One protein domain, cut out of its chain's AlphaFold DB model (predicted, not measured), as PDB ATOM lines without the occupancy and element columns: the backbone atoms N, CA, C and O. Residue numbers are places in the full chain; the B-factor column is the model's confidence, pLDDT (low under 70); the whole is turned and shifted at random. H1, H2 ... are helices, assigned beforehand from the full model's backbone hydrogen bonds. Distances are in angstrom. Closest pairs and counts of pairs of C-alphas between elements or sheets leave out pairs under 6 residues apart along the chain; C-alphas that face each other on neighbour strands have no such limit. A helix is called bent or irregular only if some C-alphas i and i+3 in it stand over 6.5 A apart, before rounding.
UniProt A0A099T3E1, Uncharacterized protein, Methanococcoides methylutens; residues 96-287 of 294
ATOM      1  N   GLY A  96     103.027 155.588  94.819       92.62
ATOM      2  CA  GLY A  96     103.764 156.425  93.875       92.62
ATOM      3  C   GLY A  96     105.221 155.987  93.744       92.62
ATOM      4  O   GLY A  96     105.706 155.825  92.627       92.62
ATOM      5  N   ILE A  97     105.893 155.724  94.872       93.56
ATOM      6  CA  ILE A  97     107.276 155.225  94.855       93.56
ATOM      7  C   ILE A  97     107.333 153.823  94.242       93.56
ATOM      8  O   ILE A  97     108.184 153.581  93.400       93.56
ATOM      9  N   LYS A  98     106.403 152.921  94.583       93.44
ATOM     10  CA  LYS A  98     106.306 151.585  93.977       93.44
ATOM     11  C   LYS A  98     106.248 151.677  92.458       93.44
ATOM     12  O   LYS A  98     107.041 151.024  91.801       93.44
ATOM     13  N   ASN A  99     105.354 152.504  91.916       94.31
ATOM     14  CA  ASN A  99     105.198 152.646  90.470       94.31
ATOM     15  C   ASN A  99     106.463 153.212  89.804       94.31
ATOM     16  O   ASN A  99     106.810 152.792  88.706       94.31
ATOM     17  N   HIS A 100     107.163 154.140  90.465       96.25
ATOM     18  CA  HIS A 100     108.465 154.629  89.998       96.25
ATOM     19  C   HIS A 100     109.522 153.522  89.992       96.25
ATOM     20  O   HIS A 100     110.218 153.344  88.998       96.25
ATOM     21  N   ILE A 101     109.611 152.747  91.077       95.94
ATOM     22  CA  ILE A 101     110.543 151.621  91.184       95.94
ATOM     23  C   ILE A 101     110.229 150.544  90.132       95.94
ATOM     24  O   ILE A 101     111.140 150.068  89.465       95.94
ATOM     25  N   ASP A 102     108.954 150.215  89.924       94.56
ATOM     26  CA  ASP A 102     108.519 149.280  88.880       94.56
ATOM     27  C   ASP A 102     108.917 149.775  87.479       94.56
ATOM     28  O   ASP A 102     109.383 148.989  86.663       94.56
ATOM     29  N   PHE A 103     108.796 151.079  87.213       95.50
ATOM     30  CA  PHE A 103     109.203 151.673  85.938       95.50
ATOM     31  C   PHE A 103     110.719 151.585  85.706       95.50
ATOM     32  O   PHE A 103     111.164 151.181  84.637       95.50
ATOM     33  N   ILE A 104     111.546 151.933  86.699       95.94
ATOM     34  CA  ILE A 104     113.008 151.886  86.520       95.94
ATOM     35  C   ILE A 104     113.550 150.451  86.443       95.94
ATOM     36  O   ILE A 104     114.659 150.262  85.946       95.94
ATOM     37  N   PHE A 105     112.802 149.445  86.913       94.94
ATOM     38  CA  PHE A 105     113.198 148.037  86.819       94.94
ATOM     39  C   PHE A 105     113.337 147.563  85.371       94.94
ATOM     40  O   PHE A 105     114.167 146.694  85.117       94.94
ATOM     41  N   GLU A 106     112.649 148.195  84.415       91.94
ATOM     42  CA  GLU A 106     112.880 147.978  82.977       91.94
ATOM     43  C   GLU A 106     114.362 148.189  82.601       91.94
ATOM     44  O   GLU A 106     114.902 147.529  81.716       91.94
ATOM     45  N   GLY A 107     115.077 149.064  83.320       91.69
ATOM     46  CA  GLY A 107     116.511 149.285  83.139       91.69
ATOM     47  C   GLY A 107     117.392 148.095  83.536       91.69
ATOM     48  O   GLY A 107     118.518 147.994  83.037       91.69
ATOM     49  N   LEU A 108     116.904 147.189  84.395       92.00
ATOM     50  CA  LEU A 108     117.630 145.973  84.772       92.00
ATOM     51  C   LEU A 108     117.702 144.982  83.610       92.00
ATOM     52  O   LEU A 108     118.733 144.347  83.414       92.00
ATOM     53  N   GLU A 109     116.639 144.910  82.805       89.94
ATOM     54  CA  GLU A 109     116.507 143.990  81.668       89.94
ATOM     55  C   GLU A 109     117.440 144.334  80.495       89.94
ATOM     56  O   GLU A 109     117.557 143.570  79.539       89.94
ATOM     57  N   THR A 110     118.129 145.474  80.556       87.56
ATOM     58  CA  THR A 110     119.124 145.856  79.552       87.56
ATOM     59  C   THR A 110     120.443 145.110  79.762       87.56
ATOM     60  O   THR A 110     120.879 144.925  80.893       87.56
ATOM     61  N   ASP A 111     121.171 144.802  78.685       86.88
ATOM     62  CA  ASP A 111     122.546 144.265  78.764       86.88
ATOM     63  C   ASP A 111     123.589 145.315  79.227       86.88
ATOM     64  O   ASP A 111     124.801 145.098  79.168       86.88
ATOM     65  N   ASN A 112     123.145 146.500  79.659       92.19
ATOM     66  CA  ASN A 112     124.013 147.603  80.047       92.19
ATOM     67  C   ASN A 112     124.231 147.627  81.566       92.19
ATOM     68  O   ASN A 112     123.428 148.182  82.315       92.19
ATOM     69  N   ILE A 113     125.389 147.128  82.006       93.31
ATOM     70  CA  ILE A 113     125.799 147.095  83.421       93.31
ATOM     71  C   ILE A 113     125.708 148.477  84.091       93.31
ATOM     72  O   ILE A 113     125.291 148.584  85.243       93.31
ATOM     73  N   ASN A 114     126.047 149.563  83.388       93.62
ATOM     74  CA  ASN A 114     125.955 150.909  83.965       93.62
ATOM     75  C   ASN A 114     124.501 151.339  84.191       93.62
ATOM     76  O   ASN A 114     124.220 152.065  85.143       93.62
ATOM     77  N   MET A 115     123.578 150.903  83.330       94.75
ATOM     78  CA  MET A 115     122.148 151.137  83.529       94.75
ATOM     79  C   MET A 115     121.641 150.336  84.729       94.75
ATOM     80  O   MET A 115     121.000 150.904  85.607       94.75
ATOM     81  N   GLN A 116     122.016 149.059  84.829       95.50
ATOM     82  CA  GLN A 116     121.667 148.198  85.962       95.50
ATOM     83  C   GLN A 116     122.155 148.785  87.298       95.50
ATOM     84  O   GLN A 116     121.386 148.888  88.253       95.50
ATOM     85  N   LYS A 117     123.408 149.262  87.354       95.06
ATOM     86  CA  LYS A 117     123.965 149.944  88.538       95.06
ATOM     87  C   LYS A 117     123.180 151.212  88.895       95.06
ATOM     88  O   LYS A 117     122.834 151.393  90.059       95.06
ATOM     89  N   ARG A 118     122.798 152.032  87.906       95.94
ATOM     90  CA  ARG A 118     121.952 153.222  88.132       95.94
ATOM     91  C   ARG A 118     120.580 152.880  88.703       95.94
ATOM     92  O   ARG A 118     120.091 153.614  89.556       95.94
ATOM     93  N   VAL A 119     119.967 151.777  88.270       96.81
ATOM     94  CA  VAL A 119     118.701 151.314  88.858       96.81
ATOM     95  C   VAL A 119     118.891 150.985  90.340       96.81
ATOM     96  O   VAL A 119     118.092 151.413  91.170       96.81
ATOM     97  N   LEU A 120     119.974 150.293  90.706       96.50
ATOM     98  CA  LEU A 120     120.265 149.994  92.113       96.50
ATOM     99  C   LEU A 120     120.572 151.244  92.948       96.50
ATOM    100  O   LEU A 120     120.185 151.299  94.120       96.50
ATOM    101  N   ASP A 121     121.241 152.245  92.377       96.06
ATOM    102  CA  ASP A 121     121.471 153.535  93.039       96.06
ATOM    103  C   ASP A 121     120.150 154.243  93.346       96.06
ATOM    104  O   ASP A 121     119.935 154.710  94.468       96.06
ATOM    105  N   GLU A 122     119.226 154.239  92.386       97.12
ATOM    106  CA  GLU A 122     117.895 154.812  92.548       97.12
ATOM    107  C   GLU A 122     117.078 154.045  93.606       97.12
ATOM    108  O   GLU A 122     116.506 154.654  94.508       97.12
ATOM    109  N   ILE A 123     117.103 152.705  93.614       96.00
ATOM    110  CA  ILE A 123     116.496 151.907  94.701       96.00
ATOM    111  C   ILE A 123     117.089 152.303  96.061       96.00
ATOM    112  O   ILE A 123     116.372 152.440  97.060       96.00
ATOM    113  N   ASN A 124     118.408 152.497  96.130       94.00
ATOM    114  CA  ASN A 124     119.090 152.880  97.362       94.00
ATOM    115  C   ASN A 124     118.756 154.304  97.822       94.00
ATOM    116  O   ASN A 124     118.751 154.539  99.035       94.00
ATOM    117  N   LEU A 125     118.432 155.224  96.910       94.69
ATOM    118  CA  LEU A 125     117.957 156.569  97.241       94.69
ATOM    119  C   LEU A 125     116.660 156.519  98.066       94.69
ATOM    120  O   LEU A 125     116.499 157.285  99.017       94.69
ATOM    121  N   TYR A 126     115.769 155.569  97.766       92.75
ATOM    122  CA  TYR A 126     114.483 155.407  98.453       92.75
ATOM    123  C   TYR A 126     114.511 154.439  99.645       92.75
ATOM    124  O   TYR A 126     113.477 154.227 100.278       92.75
ATOM    125  N   LYS A 127     115.671 153.884 100.021       90.06
ATOM    126  CA  LYS A 127     115.769 152.769 100.989       90.06
ATOM    127  C   LYS A 127     115.116 152.989 102.360       90.06
ATOM    128  O   LYS A 127     114.751 152.006 103.005       90.06
ATOM    129  N   THR A 128     115.020 154.237 102.822       85.94
ATOM    130  CA  THR A 128     114.418 154.615 104.116       85.94
ATOM    131  C   THR A 128     112.938 154.980 104.012       85.94
ATOM    132  O   THR A 128     112.263 155.071 105.028       85.94
ATOM    133  N   LYS A 129     112.437 155.216 102.797       86.94
ATOM    134  CA  LYS A 129     111.054 155.639 102.521       86.94
ATOM    135  C   LYS A 129     110.225 154.544 101.860       86.94
ATOM    136  O   LYS A 129     109.005 154.653 101.781       86.94
ATOM    137  N   TYR A 130     110.898 153.534 101.326       89.94
ATOM    138  CA  TYR A 130     110.300 152.473 100.551       89.94
ATOM    139  C   TYR A 130     110.980 151.145 100.836       89.94
ATOM    140  O   TYR A 130     112.192 151.063 101.064       89.94
ATOM    141  N   SER A 131     110.175 150.096 100.777       91.69
ATOM    142  CA  SER A 131     110.621 148.718 100.868       91.69
ATOM    143  C   SER A 131     110.118 147.993  99.641       91.69
ATOM    144  O   SER A 131     108.930 148.079  99.327       91.69
ATOM    145  N   LEU A 132     111.027 147.295  98.964       94.75
ATOM    146  CA  LEU A 132     110.674 146.478  97.815       94.75
ATOM    147  C   LEU A 132     109.621 145.444  98.220       94.75
ATOM    148  O   LEU A 132     109.692 144.857  99.299       94.75
ATOM    149  N   THR A 133     108.646 145.241  97.345       94.19
ATOM    150  CA  THR A 133     107.651 144.172  97.460       94.19
ATOM    151  C   THR A 133     108.282 142.803  97.171       94.19
ATOM    152  O   THR A 133     109.288 142.744  96.459       94.19
ATOM    153  N   PRO A 134     107.686 141.691  97.641       94.81
ATOM    154  CA  PRO A 134     108.128 140.337  97.301       94.81
ATOM    155  C   PRO A 134     108.343 140.112  95.798       94.81
ATOM    156  O   PRO A 134     109.377 139.589  95.398       94.81
ATOM    157  N   ASN A 135     107.434 140.606  94.949       93.94
ATOM    158  CA  ASN A 135     107.570 140.497  93.491       93.94
ATOM    159  C   ASN A 135     108.782 141.278  92.948       93.94
ATOM    160  O   ASN A 135     109.461 140.817  92.039       93.94
ATOM    161  N   GLN A 136     109.077 142.461  93.492       95.62
ATOM    162  CA  GLN A 136     110.257 143.231  93.083       95.62
ATOM    163  C   GLN A 136     111.560 142.561  93.543       95.62
ATOM    164  O   GLN A 136     112.569 142.628  92.844       95.62
ATOM    165  N   LEU A 137     111.554 141.891  94.699       96.75
ATOM    166  CA  LEU A 137     112.695 141.073  95.110       96.75
ATOM    167  C   LEU A 137     112.925 139.927  94.119       96.75
ATOM    168  O   LEU A 137     114.065 139.729  93.708       96.75
ATOM    169  N   ASP A 138     111.866 139.247  93.671       95.44
ATOM    170  CA  ASP A 138     111.964 138.193  92.651       95.44
ATOM    171  C   ASP A 138     112.582 138.708  91.343       95.44
ATOM    172  O   ASP A 138     113.421 138.026  90.756       95.44
ATOM    173  N   VAL A 139     112.230 139.927  90.909       94.94
ATOM    174  CA  VAL A 139     112.856 140.549  89.729       94.94
ATOM    175  C   VAL A 139     114.353 140.756  89.954       94.94
ATOM    176  O   VAL A 139     115.150 140.337  89.121       94.94
ATOM    177  N   LEU A 140     114.769 141.330  91.089       95.75
ATOM    178  CA  LEU A 140     116.195 141.516  91.400       95.75
ATOM    179  C   LEU A 140     116.968 140.195  91.445       95.75
ATOM    180  O   LEU A 140     118.100 140.117  90.968       95.75
ATOM    181  N   ILE A 141     116.346 139.150  91.988       96.06
ATOM    182  CA  ILE A 141     116.913 137.803  92.072       96.06
ATOM    183  C   ILE A 141     117.233 137.241  90.680       96.06
ATOM    184  O   ILE A 141     118.177 136.457  90.537       96.06
ATOM    185  N   GLN A 142     116.526 137.667  89.627       93.81
ATOM    186  CA  GLN A 142     116.850 137.239  88.268       93.81
ATOM    187  C   GLN A 142     118.248 137.657  87.814       93.81
ATOM    188  O   GLN A 142     118.862 136.905  87.065       93.81
ATOM    189  N   PHE A 143     118.778 138.758  88.345       92.94
ATOM    190  CA  PHE A 143     120.055 139.352  87.943       92.94
ATOM    191  C   PHE A 143     121.239 138.954  88.836       92.94
ATOM    192  O   PHE A 143     122.351 139.449  88.656       92.94
ATOM    193  N   LEU A 144     121.032 138.041  89.790       92.56
ATOM    194  CA  LEU A 144     122.087 137.535  90.673       92.56
ATOM    195  C   LEU A 144     123.192 136.752  89.943       92.56
ATOM    196  O   LEU A 144     124.281 136.613  90.479       92.56
ATOM    197  N   ASN A 145     122.938 136.266  88.729       82.44
ATOM    198  CA  ASN A 145     123.906 135.573  87.868       82.44
ATOM    199  C   ASN A 145     124.690 136.528  86.943       82.44
ATOM    200  O   ASN A 145     125.189 136.114  85.892       82.44
ATOM    201  N   SER A 146     124.748 137.815  87.290       84.56
ATOM    202  CA  SER A 146     125.567 138.791  86.579       84.56
ATOM    203  C   SER A 146     127.045 138.394  86.615       84.56
ATOM    204  O   SER A 146     127.556 137.941  87.635       84.56
ATOM    205  N   LYS A 147     127.756 138.638  85.508       85.31
ATOM    206  CA  LYS A 147     129.223 138.501  85.442       85.31
ATOM    207  C   LYS A 147     129.972 139.654  86.124       85.31
ATOM    208  O   LYS A 147     131.194 139.615  86.206       85.31
ATOM    209  N   ASP A 148     129.263 140.707  86.530       91.00
ATOM    210  CA  ASP A 148     129.818 141.853  87.250       91.00
ATOM    211  C   ASP A 148     129.645 141.640  88.760       91.00
ATOM    212  O   ASP A 148     128.541 141.770  89.293       91.00
ATOM    213  N   ASP A 149     130.748 141.316  89.440       90.62
ATOM    214  CA  ASP A 149     130.781 141.038  90.883       90.62
ATOM    215  C   ASP A 149     130.231 142.200  91.722       90.62
ATOM    216  O   ASP A 149     129.531 141.987  92.712       90.62
ATOM    217  N   GLU A 150     130.514 143.445  91.329       91.56
ATOM    218  CA  GLU A 150     130.028 144.632  92.037       91.56
ATOM    219  C   GLU A 150     128.497 144.725  91.983       91.56
ATOM    220  O   GLU A 150     127.844 144.990  92.999       91.56
ATOM    221  N   LEU A 151     127.907 144.465  90.815       93.25
ATOM    222  CA  LEU A 151     126.466 144.394  90.635       93.25
ATOM    223  C   LEU A 151     125.871 143.275  91.495       93.25
ATOM    224  O   LEU A 151     124.917 143.528  92.234       93.25
ATOM    225  N   THR A 152     126.470 142.083  91.478       93.88
ATOM    226  CA  THR A 152     126.036 140.939  92.294       93.88
ATOM    227  C   THR A 152     126.062 141.270  93.790       93.88
ATOM    228  O   THR A 152     125.057 141.072  94.478       93.88
ATOM    229  N   VAL A 153     127.143 141.879  94.300       93.25
ATOM    230  CA  VAL A 153     127.218 142.374  95.691       93.25
ATOM    231  C   VAL A 153     126.099 143.365  95.990       93.25
ATOM    232  O   VAL A 153     125.486 143.313  97.060       93.25
ATOM    233  N   ASN A 154     125.848 144.315  95.089       94.31
ATOM    234  CA  ASN A 154     124.842 145.351  95.304       94.31
ATOM    235  C   ASN A 154     123.430 144.763  95.366       94.31
ATOM    236  O   ASN A 154     122.660 145.151  96.248       94.31
ATOM    237  N   ILE A 155     123.117 143.790  94.508       96.75
ATOM    238  CA  ILE A 155     121.844 143.061  94.533       96.75
ATOM    239  C   ILE A 155     121.710 142.275  95.841       96.75
ATOM    240  O   ILE A 155     120.725 142.459  96.558       96.75
ATOM    241  N   LEU A 156     122.714 141.469  96.209       96.75
ATOM    242  CA  LEU A 156     122.712 140.692  97.455       96.75
ATOM    243  C   LEU A 156     122.511 141.583  98.683       96.75
ATOM    244  O   LEU A 156     121.715 141.262  99.559       96.75
ATOM    245  N   ARG A 157     123.160 142.749  98.722       95.62
ATOM    246  CA  ARG A 157     123.009 143.733  99.801       95.62
ATOM    247  C   ARG A 157     121.597 144.313  99.878       95.62
ATOM    248  O   ARG A 157     121.095 144.570 100.976       95.62
ATOM    249  N   VAL A 158     120.965 144.577  98.732       96.38
ATOM    250  CA  VAL A 158     119.568 145.031  98.686       96.38
ATOM    251  C   VAL A 158     118.654 143.928  99.209       96.38
ATOM    252  O   VAL A 158     117.835 144.215 100.081       96.38
ATOM    253  N   ILE A 159     118.827 142.685  98.756       97.00
ATOM    254  CA  ILE A 159     118.026 141.541  99.209       97.00
ATOM    255  C   ILE A 159     118.210 141.314 100.712       97.00
ATOM    256  O   ILE A 159     117.223 141.294 101.440       97.00
ATOM    257  N   TYR A 160     119.453 141.255 101.194       95.56
ATOM    258  CA  TYR A 160     119.792 141.119 102.613       95.56
ATOM    259  C   TYR A 160     119.069 142.157 103.471       95.56
ATOM    260  O   TYR A 160     118.402 141.810 104.438       95.56
ATOM    261  N   ARG A 161     119.111 143.438 103.083       94.19
ATOM    262  CA  ARG A 161     118.420 144.506 103.819       94.19
ATOM    263  C   ARG A 161     116.914 144.261 103.917       94.19
ATOM    264  O   ARG A 161     116.326 144.549 104.954       94.19
ATOM    265  N   HIS A 162     116.284 143.790 102.846       94.25
ATOM    266  CA  HIS A 162     114.839 143.568 102.832       94.25
ATOM    267  C   HIS A 162     114.450 142.310 103.605       94.25
ATOM    268  O   HIS A 162     113.523 142.359 104.409       94.25
ATOM    269  N   LEU A 163     115.196 141.224 103.429       93.31
ATOM    270  CA  LEU A 163     114.923 139.964 104.097       93.31
ATOM    271  C   LEU A 163     115.186 140.057 105.602       93.31
ATOM    272  O   LEU A 163     114.300 139.788 106.402       93.31
ATOM    273  N   ILE A 164     116.383 140.505 105.977       89.31
ATOM    274  CA  ILE A 164     116.847 140.510 107.363       89.31
ATOM    275  C   ILE A 164     116.269 141.696 108.137       89.31
ATOM    276  O   ILE A 164     115.603 141.519 109.153       89.31
ATOM    277  N   ASN A 165     116.474 142.928 107.656       86.38
ATOM    278  CA  ASN A 165     116.132 144.112 108.456       86.38
ATOM    279  C   ASN A 165     114.635 144.447 108.372       86.38
ATOM    280  O   ASN A 165     114.038 144.953 109.331       86.38
ATOM    281  N   LYS A 166     114.023 144.190 107.208       87.88
ATOM    282  CA  LYS A 166     112.627 144.552 106.927       87.88
ATOM    283  C   LYS A 166     111.659 143.372 107.009       87.88
ATOM    284  O   LYS A 166     110.458 143.613 107.046       87.88
ATOM    285  N   ASN A 167     112.159 142.138 107.114       87.56
ATOM    286  CA  ASN A 167     111.353 140.916 107.151       87.56
ATOM    287  C   ASN A 167     110.411 140.776 105.939       87.56
ATOM    288  O   ASN A 167     109.243 140.410 106.075       87.56
ATOM    289  N   ILE A 168     110.915 141.113 104.750       91.06
ATOM    290  CA  ILE A 168     110.204 140.950 103.479       91.06
ATOM    291  C   ILE A 168     110.910 139.866 102.678       91.06
ATOM    292  O   ILE A 168     112.058 140.031 102.263       91.06
ATOM    293  N   LYS A 169     110.200 138.760 102.461       92.88
ATOM    294  CA  LYS A 169     110.691 137.623 101.688       92.88
ATOM    295  C   LYS A 169     110.405 137.803 100.193       92.88
ATOM    296  O   LYS A 169     109.392 138.420  99.857       92.88
ATOM    297  N   PRO A 170     111.256 137.264  99.302       95.25
ATOM    298  CA  PRO A 170     110.867 137.045  97.913       95.25
ATOM    299  C   PRO A 170     109.644 136.132  97.848       95.25
ATOM    300  O   PRO A 170     109.426 135.313  98.745       95.25
ATOM    301  N   LYS A 171     108.845 136.269  96.792       93.81
ATOM    302  CA  LYS A 171     107.665 135.422  96.615       93.81
ATOM    303  C   LYS A 171     108.080 134.022  96.160       93.81
ATOM    304  O   LYS A 171     107.526 133.037  96.641       93.81
ATOM    305  N   ASN A 172     109.097 133.909  95.305       94.69
ATOM    306  CA  ASN A 172     109.650 132.622  94.886       94.69
ATOM    307  C   ASN A 172     110.882 132.213  95.714       94.69
ATOM    308  O   ASN A 172     112.018 132.221  95.235       94.69
ATOM    309  N   GLU A 173     110.652 131.817  96.969       95.19
ATOM    310  CA  GLU A 173     111.714 131.396  97.896       95.19
ATOM    311  C   GLU A 173     112.560 130.236  97.344       95.19
ATOM    312  O   GLU A 173     113.785 130.251  97.440       95.19
ATOM    313  N   LYS A 174     111.925 129.252  96.696       96.12
ATOM    314  CA  LYS A 174     112.629 128.090  96.141       96.12
ATOM    315  C   LYS A 174     113.646 128.495  95.074       96.12
ATOM    316  O   LYS A 174     114.790 128.051  95.116       96.12
ATOM    317  N   GLU A 175     113.234 129.325  94.118       96.00
ATOM    318  CA  GLU A 175     114.134 129.793  93.063       96.00
ATOM    319  C   GLU A 175     115.271 130.645  93.627       96.00
ATOM    320  O   GLU A 175     116.415 130.524  93.184       96.00
ATOM    321  N   PHE A 176     114.968 131.476  94.626       97.56
ATOM    322  CA  PHE A 176     115.975 132.269  95.309       97.56
ATOM    323  C   PHE A 176     117.062 131.388  95.935       97.56
ATOM    324  O   PHE A 176     118.246 131.587  95.653       97.56
ATOM    325  N   LEU A 177     116.667 130.377  96.714       98.06
ATOM    326  CA  LEU A 177     117.595 129.431  97.335       98.06
ATOM    327  C   LEU A 177     118.400 128.656  96.288       98.06
ATOM    328  O   LEU A 177     119.618 128.540  96.407       98.06
ATOM    329  N   ASP A 178     117.760 128.191  95.213       97.38
ATOM    330  CA  ASP A 178     118.457 127.497  94.128       97.38
ATOM    331  C   ASP A 178     119.520 128.382  93.455       97.38
ATOM    332  O   ASP A 178     120.596 127.886  93.105       97.38
ATOM    333  N   LYS A 179     119.263 129.686  93.288       97.06
ATOM    334  CA  LYS A 179     120.255 130.641  92.768       97.06
ATOM    335  C   LYS A 179     121.381 130.893  93.770       97.06
ATOM    336  O   LYS A 179     122.541 130.864  93.369       97.06
ATOM    337  N   LEU A 180     121.073 131.073  95.056       97.69
ATOM    338  CA  LEU A 180     122.093 131.242  96.098       97.69
ATOM    339  C   LEU A 180     123.029 130.033  96.186       97.69
ATOM    340  O   LEU A 180     124.245 130.205  96.210       97.69
ATOM    341  N   ARG A 181     122.491 128.808  96.151       97.44
ATOM    342  CA  ARG A 181     123.298 127.576  96.147       97.44
ATOM    343  C   ARG A 181     124.215 127.488  94.926       97.44
ATOM    344  O   ARG A 181     125.340 127.012  95.044       97.44
ATOM    345  N   ARG A 182     123.758 127.929  93.745       95.62
ATOM    346  CA  ARG A 182     124.607 127.992  92.540       95.62
ATOM    347  C   ARG A 182     125.714 129.026  92.697       95.62
ATOM    348  O   ARG A 182     126.869 128.682  92.477       95.62
ATOM    349  N   LEU A 183     125.384 130.231  93.156       94.38
ATOM    350  CA  LEU A 183     126.384 131.265  93.419       94.38
ATOM    351  C   LEU A 183     127.418 130.808  94.452       94.38
ATOM    352  O   LEU A 183     128.606 131.011  94.248       94.38
ATOM    353  N   LEU A 184     127.011 130.111  95.517       94.31
ATOM    354  CA  LEU A 184     127.956 129.575  96.500       94.31
ATOM    355  C   LEU A 184     128.967 128.595  95.878       94.31
ATOM    356  O   LEU A 184     130.085 128.465  96.367       94.31
ATOM    357  N   LYS A 185     128.590 127.893  94.802       92.94
ATOM    358  CA  LYS A 185     129.501 127.026  94.034       92.94
ATOM    359  C   LYS A 185     130.407 127.810  93.086       92.94
ATOM    360  O   LYS A 185     131.513 127.356  92.823       92.94
ATOM    361  N   GLU A 186     129.948 128.949  92.574       91.19
ATOM    362  CA  GLU A 186     130.725 129.841  91.699       91.19
ATOM    363  C   GLU A 186     131.742 130.686  92.480       91.19
ATOM    364  O   GLU A 186     132.813 130.991  91.958       91.19
ATOM    365  N   TYR A 187     131.460 130.967  93.755       88.44
ATOM    366  CA  TYR A 187     132.350 131.666  94.686       88.44
ATOM    367  C   TYR A 187     132.810 130.745  95.841       88.44
ATOM    368  O   TYR A 187     132.525 131.034  97.006       88.44
ATOM    369  N   PRO A 188     133.523 129.632  95.555       80.69
ATOM    370  CA  PRO A 188     133.884 128.632  96.565       80.69
ATOM    371  C   PRO A 188     135.022 129.083  97.488       80.69
ATOM    372  O   PRO A 188     135.192 128.530  98.569       80.69
ATOM    373  N   HIS A 189     135.800 130.089  97.080       78.75
ATOM    374  CA  HIS A 189     136.915 130.639  97.847       78.75
ATOM    375  C   HIS A 189     136.602 132.078  98.265       78.75
ATOM    376  O   HIS A 189     135.860 132.767  97.559       78.75
ATOM    377  N   PRO A 190     137.162 132.564  99.389       69.69
ATOM    378  CA  PRO A 190     137.139 133.989  99.679       69.69
ATOM    379  C   PRO A 190     137.781 134.733  98.502       69.69
ATOM    380  O   PRO A 190     138.954 134.530  98.183       69.69
ATOM    381  N   VAL A 191     136.988 135.558  97.821       63.62
ATOM    382  CA  VAL A 191     137.485 136.446  96.765       63.62
ATOM    383  C   VAL A 191     138.524 137.382  97.393       63.62
ATOM    384  O   VAL A 191     138.432 137.692  98.585       63.62
ATOM    385  N   GLU A 192     139.528 137.803  96.614       57.72
ATOM    386  CA  GLU A 192     140.587 138.718  97.063       57.72
ATOM    387  C   GLU A 192     140.045 139.832  97.974       57.72
ATOM    388  O   GLU A 192     138.940 140.337  97.763       57.72
ATOM    389  N   LYS A 193     140.831 140.190  99.003       51.25
ATOM    390  CA  LYS A 193     140.496 141.140 100.081       51.25
ATOM    391  C   LYS A 193     139.386 142.138  99.705       51.25
ATOM    392  O   LYS A 193     139.659 143.164  99.089       51.25
ATOM    393  N   GLY A 194     138.168 141.882 100.189       56.34
ATOM    394  CA  GLY A 194     137.127 142.907 100.300       56.34
ATOM    395  C   GLY A 194     135.800 142.647  99.590       56.34
ATOM    396  O   GLY A 194     134.914 143.484  99.740       56.34
ATOM    397  N   SER A 195     135.610 141.538  98.866       76.81
ATOM    398  CA  SER A 195     134.294 141.228  98.279       76.81
ATOM    399  C   SER A 195     133.407 140.420  99.244       76.81
ATOM    400  O   SER A 195     133.735 139.276  99.556       76.81
ATOM    401  N   PRO A 196     132.261 140.963  99.707       88.81
ATOM    402  CA  PRO A 196     131.378 140.302 100.672       88.81
ATOM    403  C   PRO A 196     130.339 139.368 100.018       88.81
ATOM    404  O   PRO A 196     129.355 139.021 100.670       88.81
ATOM    405  N   ILE A 197     130.494 138.998  98.733       92.00
ATOM    406  CA  ILE A 197     129.522 138.156  97.994       92.00
ATOM    407  C   ILE A 197     129.225 136.880  98.774       92.00
ATOM    408  O   ILE A 197     128.074 136.600  99.108       92.00
ATOM    409  N   ARG A 198     130.285 136.135  99.090       92.06
ATOM    410  CA  ARG A 198     130.208 134.852  99.784       92.06
ATOM    411  C   ARG A 198     129.533 134.988 101.147       92.06
ATOM    412  O   ARG A 198     128.610 134.230 101.430       92.06
ATOM    413  N   SER A 199     129.930 135.987 101.934       92.94
ATOM    414  CA  SER A 199     129.338 136.264 103.244       92.94
ATOM    415  C   SER A 199     127.833 136.494 103.128       92.94
ATOM    416  O   SER A 199     127.061 135.831 103.812       92.94
ATOM    417  N   TYR A 200     127.385 137.350 102.198       95.25
ATOM    418  CA  TYR A 200     125.952 137.563 101.982       95.25
ATOM    419  C   TYR A 200     125.227 136.279 101.577       95.25
ATOM    420  O   TYR A 200     124.138 136.030 102.086       95.25
ATOM    421  N   ILE A 201     125.807 135.460 100.694       96.44
ATOM    422  CA  ILE A 201     125.200 134.186 100.286       96.44
ATOM    423  C   ILE A 201     125.045 133.254 101.493       96.44
ATOM    424  O   ILE A 201     123.948 132.749 101.720       96.44
ATOM    425  N   ILE A 202     126.105 133.065 102.286       96.56
ATOM    426  CA  ILE A 202     126.093 132.199 103.474       96.56
ATOM    427  C   ILE A 202     125.091 132.707 104.511       96.56
ATOM    428  O   ILE A 202     124.325 131.919 105.055       96.56
ATOM    429  N   TRP A 203     125.033 134.015 104.755       95.88
ATOM    430  CA  TRP A 203     124.086 134.600 105.702       95.88
ATOM    431  C   TRP A 203     122.632 134.450 105.250       95.88
ATOM    432  O   TRP A 203     121.768 134.132 106.066       95.88
ATOM    433  N   LEU A 204     122.358 134.652 103.959       97.31
ATOM    434  CA  LEU A 204     121.022 134.487 103.386       97.31
ATOM    435  C   LEU A 204     120.583 133.017 103.416       97.31
ATOM    436  O   LEU A 204     119.458 132.735 103.814       97.31
ATOM    437  N   LEU A 205     121.463 132.082 103.053       97.88
ATOM    438  CA  LEU A 205     121.201 130.643 103.157       97.88
ATOM    439  C   LEU A 205     121.019 130.206 104.619       97.88
ATOM    440  O   LEU A 205     120.080 129.480 104.934       97.88
ATOM    441  N   GLY A 206     121.859 130.713 105.525       96.94
ATOM    442  CA  GLY A 206     121.767 130.465 106.962       96.94
ATOM    443  C   GLY A 206     120.432 130.925 107.544       96.94
ATOM    444  O   GLY A 206     119.790 130.164 108.262       96.94
ATOM    445  N   PHE A 207     119.944 132.107 107.147       95.19
ATOM    446  CA  PHE A 207     118.622 132.604 107.547       95.19
ATOM    447  C   PHE A 207     117.485 131.631 107.187       95.19
ATOM    448  O   PHE A 207     116.508 131.512 107.929       95.19
ATOM    449  N   TYR A 208     117.621 130.905 106.076       96.12
ATOM    450  CA  TYR A 208     116.678 129.870 105.651       96.12
ATOM    451  C   TYR A 208     116.977 128.469 106.208       96.12
ATOM    452  O   TYR A 208     116.225 127.541 105.922       96.12
ATOM    453  N   ASN A 209     118.005 128.314 107.049       95.62
ATOM    454  CA  ASN A 209     118.521 127.028 107.536       95.62
ATOM    455  C   ASN A 209     118.850 126.062 106.384       95.62
ATOM    456  O   ASN A 209     118.469 124.896 106.406       95.62
ATOM    457  N   ASP A 210     119.511 126.570 105.345       98.06
ATOM    458  CA  ASP A 210     119.901 125.774 104.185       98.06
ATOM    459  C   ASP A 210     121.228 125.037 104.417       98.06
ATOM    460  O   ASP A 210     122.268 125.663 104.632       98.06
ATOM    461  N   GLU A 211     121.195 123.707 104.304       97.62
ATOM    462  CA  GLU A 211     122.330 122.801 104.549       97.62
ATOM    463  C   GLU A 211     123.580 123.095 103.717       97.62
ATOM    464  O   GLU A 211     124.693 122.782 104.137       97.62
ATOM    465  N   ALA A 212     123.440 123.776 102.574       97.88
ATOM    466  CA  ALA A 212     124.585 124.149 101.748       97.88
ATOM    467  C   ALA A 212     125.626 125.000 102.508       97.88
ATOM    468  O   ALA A 212     126.787 125.064 102.098       97.88
ATOM    469  N   VAL A 213     125.234 125.656 103.608       98.06
ATOM    470  CA  VAL A 213     126.160 126.354 104.510       98.06
ATOM    471  C   VAL A 213     127.057 125.378 105.274       98.06
ATOM    472  O   VAL A 213     128.253 125.642 105.398       98.06
ATOM    473  N   ILE A 214     126.506 124.269 105.778       98.44
ATOM    474  CA  ILE A 214     127.259 123.249 106.521       98.44
ATOM    475  C   ILE A 214     128.198 122.506 105.581       98.44
ATOM    476  O   ILE A 214     129.389 122.413 105.876       98.44
ATOM    477  N   ASP A 215     127.697 122.088 104.415       97.75
ATOM    478  CA  ASP A 215     128.511 121.460 103.371       97.75
ATOM    479  C   ASP A 215     129.733 122.329 103.043       97.75
ATOM    480  O   ASP A 215     130.876 121.867 103.047       97.75
ATOM    481  N   ARG A 216     129.505 123.633 102.838       96.56
ATOM    482  CA  ARG A 216     130.576 124.576 102.521       96.56
ATOM    483  C   ARG A 216     131.541 124.800 103.689       96.56
ATOM    484  O   ARG A 216     132.740 124.920 103.448       96.56
ATOM    485  N   LEU A 217     131.058 124.850 104.932       97.50
ATOM    486  CA  LEU A 217     131.915 124.957 106.117       97.50
ATOM    487  C   LEU A 217     132.844 123.742 106.247       97.50
ATOM    488  O   LEU A 217     134.027 123.903 106.548       97.50
ATOM    489  N   ILE A 218     132.318 122.538 106.015       97.81
ATOM    490  CA  ILE A 218     133.099 121.297 106.042       97.81
ATOM    491  C   ILE A 218     134.175 121.328 104.952       97.81
ATOM    492  O   ILE A 218     135.340 121.058 105.253       97.81
ATOM    493  N   GLU A 219     133.805 121.686 103.717       96.12
ATOM    494  CA  GLU A 219     134.746 121.834 102.599       96.12
ATOM    495  C   GLU A 219     135.854 122.839 102.938       96.12
ATOM    496  O   GLU A 219     137.031 122.499 102.884       96.12
ATOM    497  N   ASP A 220     135.508 124.044 103.392       95.38
ATOM    498  CA  ASP A 220     136.497 125.065 103.750       95.38
ATOM    499  C   ASP A 220     137.459 124.612 104.848       95.38
ATOM    500  O   ASP A 220     138.657 124.883 104.785       95.38
ATOM    501  N   ALA A 221     136.946 123.951 105.886       96.19
ATOM    502  CA  ALA A 221     137.769 123.509 107.003       96.19
ATOM    503  C   ALA A 221     138.803 122.462 106.564       96.19
ATOM    504  O   ALA A 221     139.911 122.414 107.116       96.19
ATOM    505  N   LYS A 222     138.440 121.651 105.561       95.31
ATOM    506  CA  LYS A 222     139.280 120.612 104.962       95.31
ATOM    507  C   LYS A 222     140.191 121.138 103.861       95.31
ATOM    508  O   LYS A 222     141.312 120.651 103.768       95.31
ATOM    509  N   ASP A 223     139.791 122.143 103.097       93.00
ATOM    510  CA  ASP A 223     140.533 122.571 101.907       93.00
ATOM    511  C   ASP A 223     141.400 123.808 102.154       93.00
ATOM    512  O   ASP A 223     142.499 123.910 101.608       93.00
ATOM    513  N   LEU A 224     140.961 124.736 103.011       90.50
ATOM    514  CA  LEU A 224     141.722 125.950 103.296       90.50
ATOM    515  C   LEU A 224     142.891 125.664 104.241       90.50
ATOM    516  O   LEU A 224     142.747 124.993 105.268       90.50
ATOM    517  N   ASP A 225     144.038 126.281 103.950       88.75
ATOM    518  CA  ASP A 225     145.183 126.296 104.866       88.75
ATOM    519  C   ASP A 225     144.813 126.951 106.203       88.75
ATOM    520  O   ASP A 225     145.220 126.482 107.264       88.75
ATOM    521  N   LEU A 226     144.028 128.037 106.145       87.56
ATOM    522  CA  LEU A 226     143.582 128.805 107.305       87.56
ATOM    523  C   LEU A 226     142.110 129.218 107.172       87.56
ATOM    524  O   LEU A 226     141.769 130.168 106.455       87.56
ATOM    525  N   LEU A 227     141.248 128.572 107.962       91.75
ATOM    526  CA  LEU A 227     139.808 128.855 108.027       91.75
ATOM    527  C   LEU A 227     139.491 130.274 108.541       91.75
ATOM    528  O   LEU A 227     138.398 130.791 108.329       91.75
ATOM    529  N   ILE A 228     140.454 130.957 109.178       91.94
ATOM    530  CA  ILE A 228     140.249 132.310 109.727       91.94
ATOM    531  C   ILE A 228     139.811 133.316 108.657       91.94
ATOM    532  O   ILE A 228     139.111 134.275 108.962       91.94
ATOM    533  N   SER A 229     140.193 133.077 107.400       88.75
ATOM    534  CA  SER A 229     139.848 133.923 106.255       88.75
ATOM    535  C   SER A 229     138.345 133.998 105.959       88.75
ATOM    536  O   SER A 229     137.910 134.964 105.339       88.75
ATOM    537  N   VAL A 230     137.567 133.018 106.423       91.88
ATOM    538  CA  VAL A 230     136.114 132.886 106.198       91.88
ATOM    539  C   VAL A 230     135.336 132.732 107.510       91.88
ATOM    540  O   VAL A 230     134.141 132.466 107.517       91.88
ATOM    541  N   PHE A 231     135.995 132.904 108.657       93.44
ATOM    542  CA  PHE A 231     135.395 132.680 109.974       93.44
ATOM    543  C   PHE A 231     134.143 133.537 110.232       93.44
ATOM    544  O   PHE A 231     133.184 133.084 110.864       93.44
ATOM    545  N   ASP A 232     134.130 134.774 109.736       92.06
ATOM    546  CA  ASP A 232     132.994 135.685 109.903       92.06
ATOM    547  C   ASP A 232     131.782 135.298 109.041       92.06
ATOM    548  O   ASP A 232     130.654 135.655 109.387       92.06
ATOM    549  N   ASP A 233     131.972 134.501 107.984       93.44
ATOM    550  CA  ASP A 233     130.861 133.994 107.175       93.44
ATOM    551  C   ASP A 233     129.967 133.062 108.009       93.44
ATOM    552  O   ASP A 233     128.742 133.163 107.968       93.44
ATOM    553  N   TYR A 234     130.582 132.195 108.818       96.06
ATOM    554  CA  TYR A 234     129.895 131.140 109.573       96.06
ATOM    555  C   TYR A 234     129.554 131.512 111.006       96.06
ATOM    556  O   TYR A 234     128.717 130.860 111.629       96.06
ATOM    557  N   SER A 235     130.213 132.531 111.554       94.12
ATOM    558  CA  SER A 235     130.073 132.897 112.963       94.12
ATOM    559  C   SER A 235     129.047 134.004 113.230       94.12
ATOM    560  O   SER A 235     128.994 134.568 114.330       94.12
ATOM    561  N   TYR A 236     128.223 134.301 112.224       91.38
ATOM    562  CA  TYR A 236     127.144 135.276 112.287       91.38
ATOM    563  C   TYR A 236     125.871 134.698 112.929       91.38
ATOM    564  O   TYR A 236     125.741 133.496 113.145       91.38
ATOM    565  N   GLU A 237     124.915 135.554 113.289       92.62
ATOM    566  CA  GLU A 237     123.710 135.114 114.010       92.62
ATOM    567  C   GLU A 237     122.761 134.270 113.147       92.62
ATOM    568  O   GLU A 237     122.131 133.345 113.655       92.62
ATOM    569  N   PHE A 238     122.712 134.513 111.833       92.81
ATOM    570  CA  PHE A 238     121.792 133.799 110.939       92.81
ATOM    571  C   PHE A 238     122.189 132.353 110.668       92.81
ATOM    572  O   PHE A 238     121.329 131.546 110.352       92.81
ATOM    573  N   THR A 239     123.458 131.994 110.824       96.38
ATOM    574  CA  THR A 239     123.928 130.607 110.683       96.38
ATOM    575  C   THR A 239     123.839 129.840 112.001       96.38
ATOM    576  O   THR A 239     123.949 128.617 112.008       96.38
ATOM    577  N   ALA A 240     123.620 130.528 113.126       96.62
ATOM    578  CA  ALA A 240     123.778 129.962 114.461       96.62
ATOM    579  C   ALA A 240     122.862 128.761 114.729       96.62
ATOM    580  O   ALA A 240     123.309 127.762 115.290       96.62
ATOM    581  N   LYS A 241     121.592 128.840 114.308       95.81
ATOM    582  CA  LYS A 241     120.647 127.729 114.467       95.81
ATOM    583  C   LYS A 241     121.118 126.494 113.703       95.81
ATOM    584  O   LYS A 241     121.236 125.431 114.299       95.81
ATOM    585  N   LEU A 242     121.437 126.663 112.424       97.19
ATOM    586  CA  LEU A 242     121.892 125.579 111.560       97.19
ATOM    587  C   LEU A 242     123.183 124.928 112.093       97.19
ATOM    588  O   LEU A 242     123.279 123.710 112.178       97.19
ATOM    589  N   ILE A 243     124.149 125.731 112.549       98.31
ATOM    590  CA  ILE A 243     125.387 125.228 113.169       98.31
ATOM    591  C   ILE A 243     125.097 124.379 114.416       98.31
ATOM    592  O   ILE A 243     125.733 123.344 114.625       98.31
ATOM    593  N   GLU A 244     124.146 124.797 115.254       97.56
ATOM    594  CA  GLU A 244     123.766 124.043 116.453       97.56
ATOM    595  C   GLU A 244     122.982 122.765 116.121       97.56
ATOM    596  O   GLU A 244     123.197 121.726 116.758       97.56
ATOM    597  N   ASP A 245     122.128 122.804 115.098       97.81
ATOM    598  CA  ASP A 245     121.414 121.628 114.597       97.81
ATOM    599  C   ASP A 245     122.410 120.554 114.086       97.81
ATOM    600  O   ASP A 245     122.177 119.358 114.279       97.81
ATOM    601  N   HIS A 246     123.594 120.968 113.605       98.38
ATOM    602  CA  HIS A 246     124.694 120.105 113.129       98.38
ATOM    603  C   HIS A 246     125.836 119.893 114.137       98.38
ATOM    604  O   HIS A 246     126.925 119.421 113.793       98.38
ATOM    605  N   ARG A 247     125.619 120.178 115.426       97.88
ATOM    606  CA  ARG A 247     126.669 120.126 116.468       97.88
ATOM    607  C   ARG A 247     127.467 118.822 116.543       97.88
ATOM    608  O   ARG A 247     128.645 118.863 116.893       97.88
ATOM    609  N   THR A 248     126.837 117.673 116.291       98.06
ATOM    610  CA  THR A 248     127.501 116.362 116.380       98.06
ATOM    611  C   THR A 248     128.400 116.119 115.176       98.06
ATOM    612  O   THR A 248     129.518 115.644 115.347       98.06
ATOM    613  N   GLU A 249     127.935 116.481 113.983       98.44
ATOM    614  CA  GLU A 249     128.714 116.399 112.749       98.44
ATOM    615  C   GLU A 249     129.941 117.310 112.820       98.44
ATOM    616  O   GLU A 249     131.062 116.856 112.603       98.44
ATOM    617  N   LEU A 250     129.756 118.564 113.244       98.50
ATOM    618  CA  LEU A 250     130.856 119.520 113.372       98.50
ATOM    619  C   LEU A 250     131.849 119.133 114.479       98.50
ATOM    620  O   LEU A 250     133.049 119.344 114.328       98.50
ATOM    621  N   PHE A 251     131.391 118.497 115.563       98.44
ATOM    622  CA  PHE A 251     132.303 117.893 116.539       98.44
ATOM    623  C   PHE A 251     133.089 116.709 115.947       98.44
ATOM    624  O   PHE A 251     134.260 116.512 116.267       98.44
ATOM    625  N   GLY A 252     132.468 115.913 115.072       98.56
ATOM    626  CA  GLY A 252     133.164 114.888 114.291       98.56
ATOM    627  C   GLY A 252     134.273 115.498 113.433       98.56
ATOM    628  O   GLY A 252     135.424 115.073 113.535       98.56
ATOM    629  N   LEU A 253     133.947 116.558 112.689       98.56
ATOM    630  CA  LEU A 253     134.895 117.312 111.866       98.56
ATOM    631  C   LEU A 253     136.088 117.844 112.676       98.56
ATOM    632  O   LEU A 253     137.225 117.740 112.226       98.56
ATOM    633  N   GLU A 254     135.869 118.373 113.884       98.38
ATOM    634  CA  GLU A 254     136.961 118.825 114.763       98.38
ATOM    635  C   GLU A 254     137.986 117.718 115.036       98.38
ATOM    636  O   GLU A 254     139.195 117.968 114.976       98.38
ATOM    637  N   ASN A 255     137.508 116.503 115.321       98.31
ATOM    638  CA  ASN A 255     138.356 115.345 115.598       98.31
ATOM    639  C   ASN A 255     139.090 114.863 114.339       98.31
ATOM    640  O   ASN A 255     140.271 114.521 114.423       98.31
ATOM    641  N   GLU A 256     138.419 114.874 113.183       98.38
ATOM    642  CA  GLU A 256     139.039 114.574 111.885       98.38
ATOM    643  C   GLU A 256     140.203 115.533 111.605       98.38
ATOM    644  O   GLU A 256     141.331 115.098 111.371       98.38
ATOM    645  N   LEU A 257     139.971 116.840 111.745       98.19
ATOM    646  CA  LEU A 257     140.990 117.867 111.518       98.19
ATOM    647  C   LEU A 257     142.179 117.734 112.480       98.19
ATOM    648  O   LEU A 257     143.319 117.976 112.086       98.19
ATOM    649  N   ILE A 258     141.951 117.322 113.733       97.81
ATOM    650  CA  ILE A 258     143.039 117.030 114.682       97.81
ATOM    651  C   ILE A 258     143.881 115.849 114.199       97.81
ATOM    652  O   ILE A 258     145.110 115.939 114.216       97.81
ATOM    653  N   ALA A 259     143.243 114.762 113.758       97.44
ATOM    654  CA  ALA A 259     143.939 113.583 113.248       97.44
ATOM    655  C   ALA A 259     144.768 113.896 111.989       97.44
ATOM    656  O   ALA A 259     145.845 113.329 111.804       97.44
ATOM    657  N   GLU A 260     144.311 114.843 111.170       96.38
ATOM    658  CA  GLU A 260     145.015 115.352 109.985       96.38
ATOM    659  C   GLU A 260     146.103 116.397 110.306       96.38
ATOM    660  O   GLU A 260     146.807 116.865 109.411       96.38
ATOM    661  N   GLY A 261     146.266 116.789 111.576       96.81
ATOM    662  CA  GLY A 261     147.231 117.809 112.000       96.81
ATOM    663  C   GLY A 261     146.786 119.258 111.756       96.81
ATOM    664  O   GLY A 261     147.556 120.186 112.011       96.81
ATOM    665  N   LYS A 262     145.536 119.490 111.334       97.06
ATOM    666  CA  LYS A 262     144.923 120.811 111.100       97.06
ATOM    667  C   LYS A 262     144.364 121.432 112.383       97.06
ATOM    668  O   LYS A 262     143.204 121.843 112.462       97.06
ATOM    669  N   LEU A 263     145.213 121.539 113.405       96.62
ATOM    670  CA  LEU A 263     144.821 121.985 114.750       96.62
ATOM    671  C   LEU A 263     144.184 123.385 114.769       96.62
ATOM    672  O   LEU A 263     143.256 123.626 115.535       96.62
ATOM    673  N   GLN A 264     144.659 124.304 113.921       96.31
ATOM    674  CA  GLN A 264     144.111 125.664 113.850       96.31
ATOM    675  C   GLN A 264     142.684 125.682 113.292       96.31
ATOM    676  O   GLN A 264     141.815 126.316 113.888       96.31
ATOM    677  N   ASN A 265     142.418 124.954 112.203       97.44
ATOM    678  CA  ASN A 265     141.071 124.862 111.635       97.44
ATOM    679  C   ASN A 265     140.113 124.157 112.604       97.44
ATOM    680  O   ASN A 265     139.007 124.645 112.801       97.44
ATOM    681  N   SER A 266     140.554 123.087 113.279       97.88
ATOM    682  CA  SER A 266     139.764 122.431 114.336       97.88
ATOM    683  C   SER A 266     139.361 123.417 115.445       97.88
ATOM    684  O   SER A 266     138.183 123.540 115.780       97.88
ATOM    685  N   GLY A 267     140.315 124.214 115.944       97.81
ATOM    686  CA  GLY A 267     140.032 125.252 116.939       97.81
ATOM    687  C   GLY A 267     139.048 126.321 116.448       97.81
ATOM    688  O   GLY A 267     138.211 126.788 117.218       97.81
ATOM    689  N   LEU A 268     139.101 126.687 115.166       97.88
ATOM    690  CA  LEU A 268     138.160 127.641 114.574       97.88
ATOM    691  C   LEU A 268     136.749 127.062 114.419       97.88
ATOM    692  O   LEU A 268     135.794 127.790 114.671       97.88
ATOM    693  N   ILE A 269     136.597 125.772 114.091       98.38
ATOM    694  CA  ILE A 269     135.285 125.098 114.100       98.38
ATOM    695  C   ILE A 269     134.680 125.114 115.506       98.38
ATOM    696  O   ILE A 269     133.518 125.497 115.671       98.38
ATOM    697  N   ALA A 270     135.479 124.803 116.528       98.25
ATOM    698  CA  ALA A 270     135.027 124.864 117.914       98.25
ATOM    699  C   ALA A 270     134.566 126.285 118.308       98.25
ATOM    700  O   ALA A 270     133.516 126.451 118.935       98.25
ATOM    701  N   GLU A 271     135.300 127.329 117.903       98.25
ATOM    702  CA  GLU A 271     134.908 128.722 118.157       98.25
ATOM    703  C   GLU A 271     133.666 129.158 117.352       98.25
ATOM    704  O   GLU A 271     132.838 129.898 117.886       98.25
ATOM    705  N   ILE A 272     133.474 128.676 116.114       98.31
ATOM    706  CA  ILE A 272     132.238 128.903 115.336       98.31
ATOM    707  C   ILE A 272     131.031 128.334 116.093       98.31
ATOM    708  O   ILE A 272     130.056 129.051 116.322       98.31
ATOM    709  N   ARG A 273     131.108 127.079 116.555       98.12
ATOM    710  CA  ARG A 273     130.029 126.432 117.326       98.12
ATOM    711  C   ARG A 273     129.741 127.157 118.636       98.12
ATOM    712  O   ARG A 273     128.588 127.382 118.997       98.12
ATOM    713  N   LYS A 274     130.788 127.575 119.345       97.88
ATOM    714  CA  LYS A 274     130.653 128.355 120.579       97.88
ATOM    715  C   LYS A 274     129.957 129.693 120.334       97.88
ATOM    716  O   LYS A 274     129.056 130.054 121.089       97.88
ATOM    717  N   LYS A 275     130.328 130.417 119.273       97.12
ATOM    718  CA  LYS A 275     129.637 131.652 118.878       97.12
ATOM    719  C   LYS A 275     128.180 131.398 118.495       97.12
ATOM    720  O   LYS A 275     127.333 132.201 118.872       97.12
ATOM    721  N   ALA A 276     127.876 130.296 117.810       97.06
ATOM    722  CA  ALA A 276     126.501 129.919 117.491       97.06
ATOM    723  C   ALA A 276     125.648 129.757 118.762       97.06
ATOM    724  O   ALA A 276     124.581 130.363 118.859       97.06
ATOM    725  N   LEU A 277     126.156 129.057 119.783       95.81
ATOM    726  CA  LEU A 277     125.493 128.953 121.089       95.81
ATOM    727  C   LEU A 277     125.258 130.329 121.728       95.81
ATOM    728  O   LEU A 277     124.136 130.636 122.127       95.81
ATOM    729  N   THR A 278     126.283 131.189 121.765       94.81
ATOM    730  CA  THR A 278     126.157 132.554 122.310       94.81
ATOM    731  C   THR A 278     125.130 133.394 121.549       94.81
ATOM    732  O   THR A 278     124.371 134.144 122.161       94.81
ATOM    733  N   ASN A 279     125.093 133.296 120.219       92.69
ATOM    734  CA  ASN A 279     124.121 134.022 119.406       92.69
ATOM    735  C   ASN A 279     122.699 133.545 119.726       92.69
ATOM    736  O   ASN A 279     121.846 134.380 120.004       92.69
ATOM    737  N   LEU A 280     122.466 132.231 119.813       91.75
ATOM    738  CA  LEU A 280     121.161 131.663 120.173       91.75
ATOM    739  C   LEU A 280     120.702 132.023 121.595       91.75
ATOM    740  O   LEU A 280     119.500 132.115 121.840       91.75
ATOM    741  N   GLU A 281     121.626 132.196 122.542       88.00
ATOM    742  CA  GLU A 281     121.317 132.676 123.894       88.00
ATOM    743  C   GLU A 281     120.864 134.137 123.879       88.00
ATOM    744  O   GLU A 281     119.808 134.450 124.432       88.00
ATOM    745  N   LYS A 282     121.581 135.014 123.164       80.75
ATOM    746  CA  LYS A 282     121.188 136.423 123.005       80.75
ATOM    747  C   LYS A 282     119.798 136.561 122.392       80.75
ATOM    748  O   LYS A 282     118.992 137.322 122.916       80.75
ATOM    749  N   THR A 283     119.492 135.768 121.361       67.81
ATOM    750  CA  THR A 283     118.182 135.801 120.687       67.81
ATOM    751  C   THR A 283     117.021 135.312 121.574       67.81
ATOM    752  O   THR A 283     115.846 135.484 121.242       67.81
ATOM    753  N   LYS A 284     117.313 134.627 122.691       65.50
ATOM    754  CA  LYS A 284     116.306 134.247 123.698       65.50
ATOM    755  C   LYS A 284     116.087 135.352 124.728       65.50
ATOM    756  O   LYS A 284     114.972 135.486 125.226       65.50
ATOM    757  N   GLU A 285     117.131 136.108 125.060       54.88
ATOM    758  CA  GLU A 285     117.088 137.191 126.051       54.88
ATOM    759  C   GLU A 285     116.463 138.478 125.501       54.88
ATOM    760  O   GLU A 285     115.754 139.176 126.224       54.88
ATOM    761  N   ASP A 286     116.687 138.781 124.224       52.28
ATOM    762  CA  ASP A 286     116.174 139.983 123.554       52.28
ATOM    763  C   ASP A 286     114.735 139.832 123.013       52.28
ATOM    764  O   ASP A 286     114.145 140.803 122.539       52.28
ATOM    765  N   GLY A 287     114.159 138.624 123.070       43.88
ATOM    766  CA  GLY A 287     112.845 138.317 122.499       43.88
ATOM    767  C   GLY A 287     112.773 138.454 120.970       43.88
ATOM    768  O   GLY A 287     111.673 138.458 120.414       43.88
TER     769      GLY A 287
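Overview. This is residues 96 to 287 of the 294 residues of an uncharacterized protein of Methanococcoides methylutens (UniProt A0A099T3E1). Five helical hairpins, H1-H2, H3-H4, H5-H6, H7-H8 and H10-H11, follow one another in a row along the longest axis, as a two-layered solenoid. H1, H3, H5, H7 and H10 make one layer and H2, H4, H6, H8 and H11 the other; short H9 crosses the later part of long H11. The printed part has 192 residues with eleven named helices, H1 to H11 in order, and no named strand; the class is all helix. It is compact, with a radius of gyration of the C-alphas of 18.2 A, yet elongated in outline, spanning 59 by 38 by 26 A.

Along the chain. H1, residues 96 to 105, begins at C-alpha 96 (103.764, 156.425, 93.875). H2 is residues 113 to 125, H3 134 to 145 and H4 149 to 165, 23.1 A long. H5 is residues 173 to 186, 20.1 A long, and H6 197 to 207, beginning at C-alpha 197 (129.522, 138.156, 97.994). H7 is residues 212 to 223, H8 227 to 234, H9 240 to 245 and H10 247 to 259. H11, residues 263 to 285, is 33.6 A long and ends at C-alpha 285 (117.088, 137.191, 126.051). H3 and H8 are irregular: C-alphas 142 and 145 are 7.3 A apart, C-alphas 229 and 232 8.0 A.

Arrangement. The hairpin H1 and H2 only just touch, with 3 pairs of C-alphas within 8 A, closest Ile 104 and Val 119 at 6.2 A. H2 touches H4, closest C-alphas Lys 117 and Leu 151 at 6.4 A. H3, H4, H5 and H6 form an up and down bundle, each running against the one before; C-alphas Leu 144 and Thr 152 of H3 and H4 come within 5.5 A, Leu 180 and Ile 201 of H5 and H6 within 6.0 A. H6 touches H8, closest C-alphas Ser 199 and Asp 233 at 4.8 A, at a steep tilt of 45 degrees. H7, H10 and H11 form a bundle of three helices; H10 and H11 come closest at C-alphas Glu 254 and Ser 266, 4.6 A. H9 touches H11 at residues 273 to 280 alone, about perpendicular at 73 degrees. H1 and H11 are apart. Every O i to N i+4 pair is within hydrogen-bond range in the helices except H3, 5 of 8, and H8, 1 of 4, where 4 of 5 O i to N i+3 pairs are.

Size, cuts and confidence. The C-alphas farthest apart, of Gly 96 and Ala 259, are 61.8 A apart. The printed part has no cut, and no link is long. Mean pLDDT of the printed part is 92.4; residues 190 to 194 and 283 to 287 are under 70.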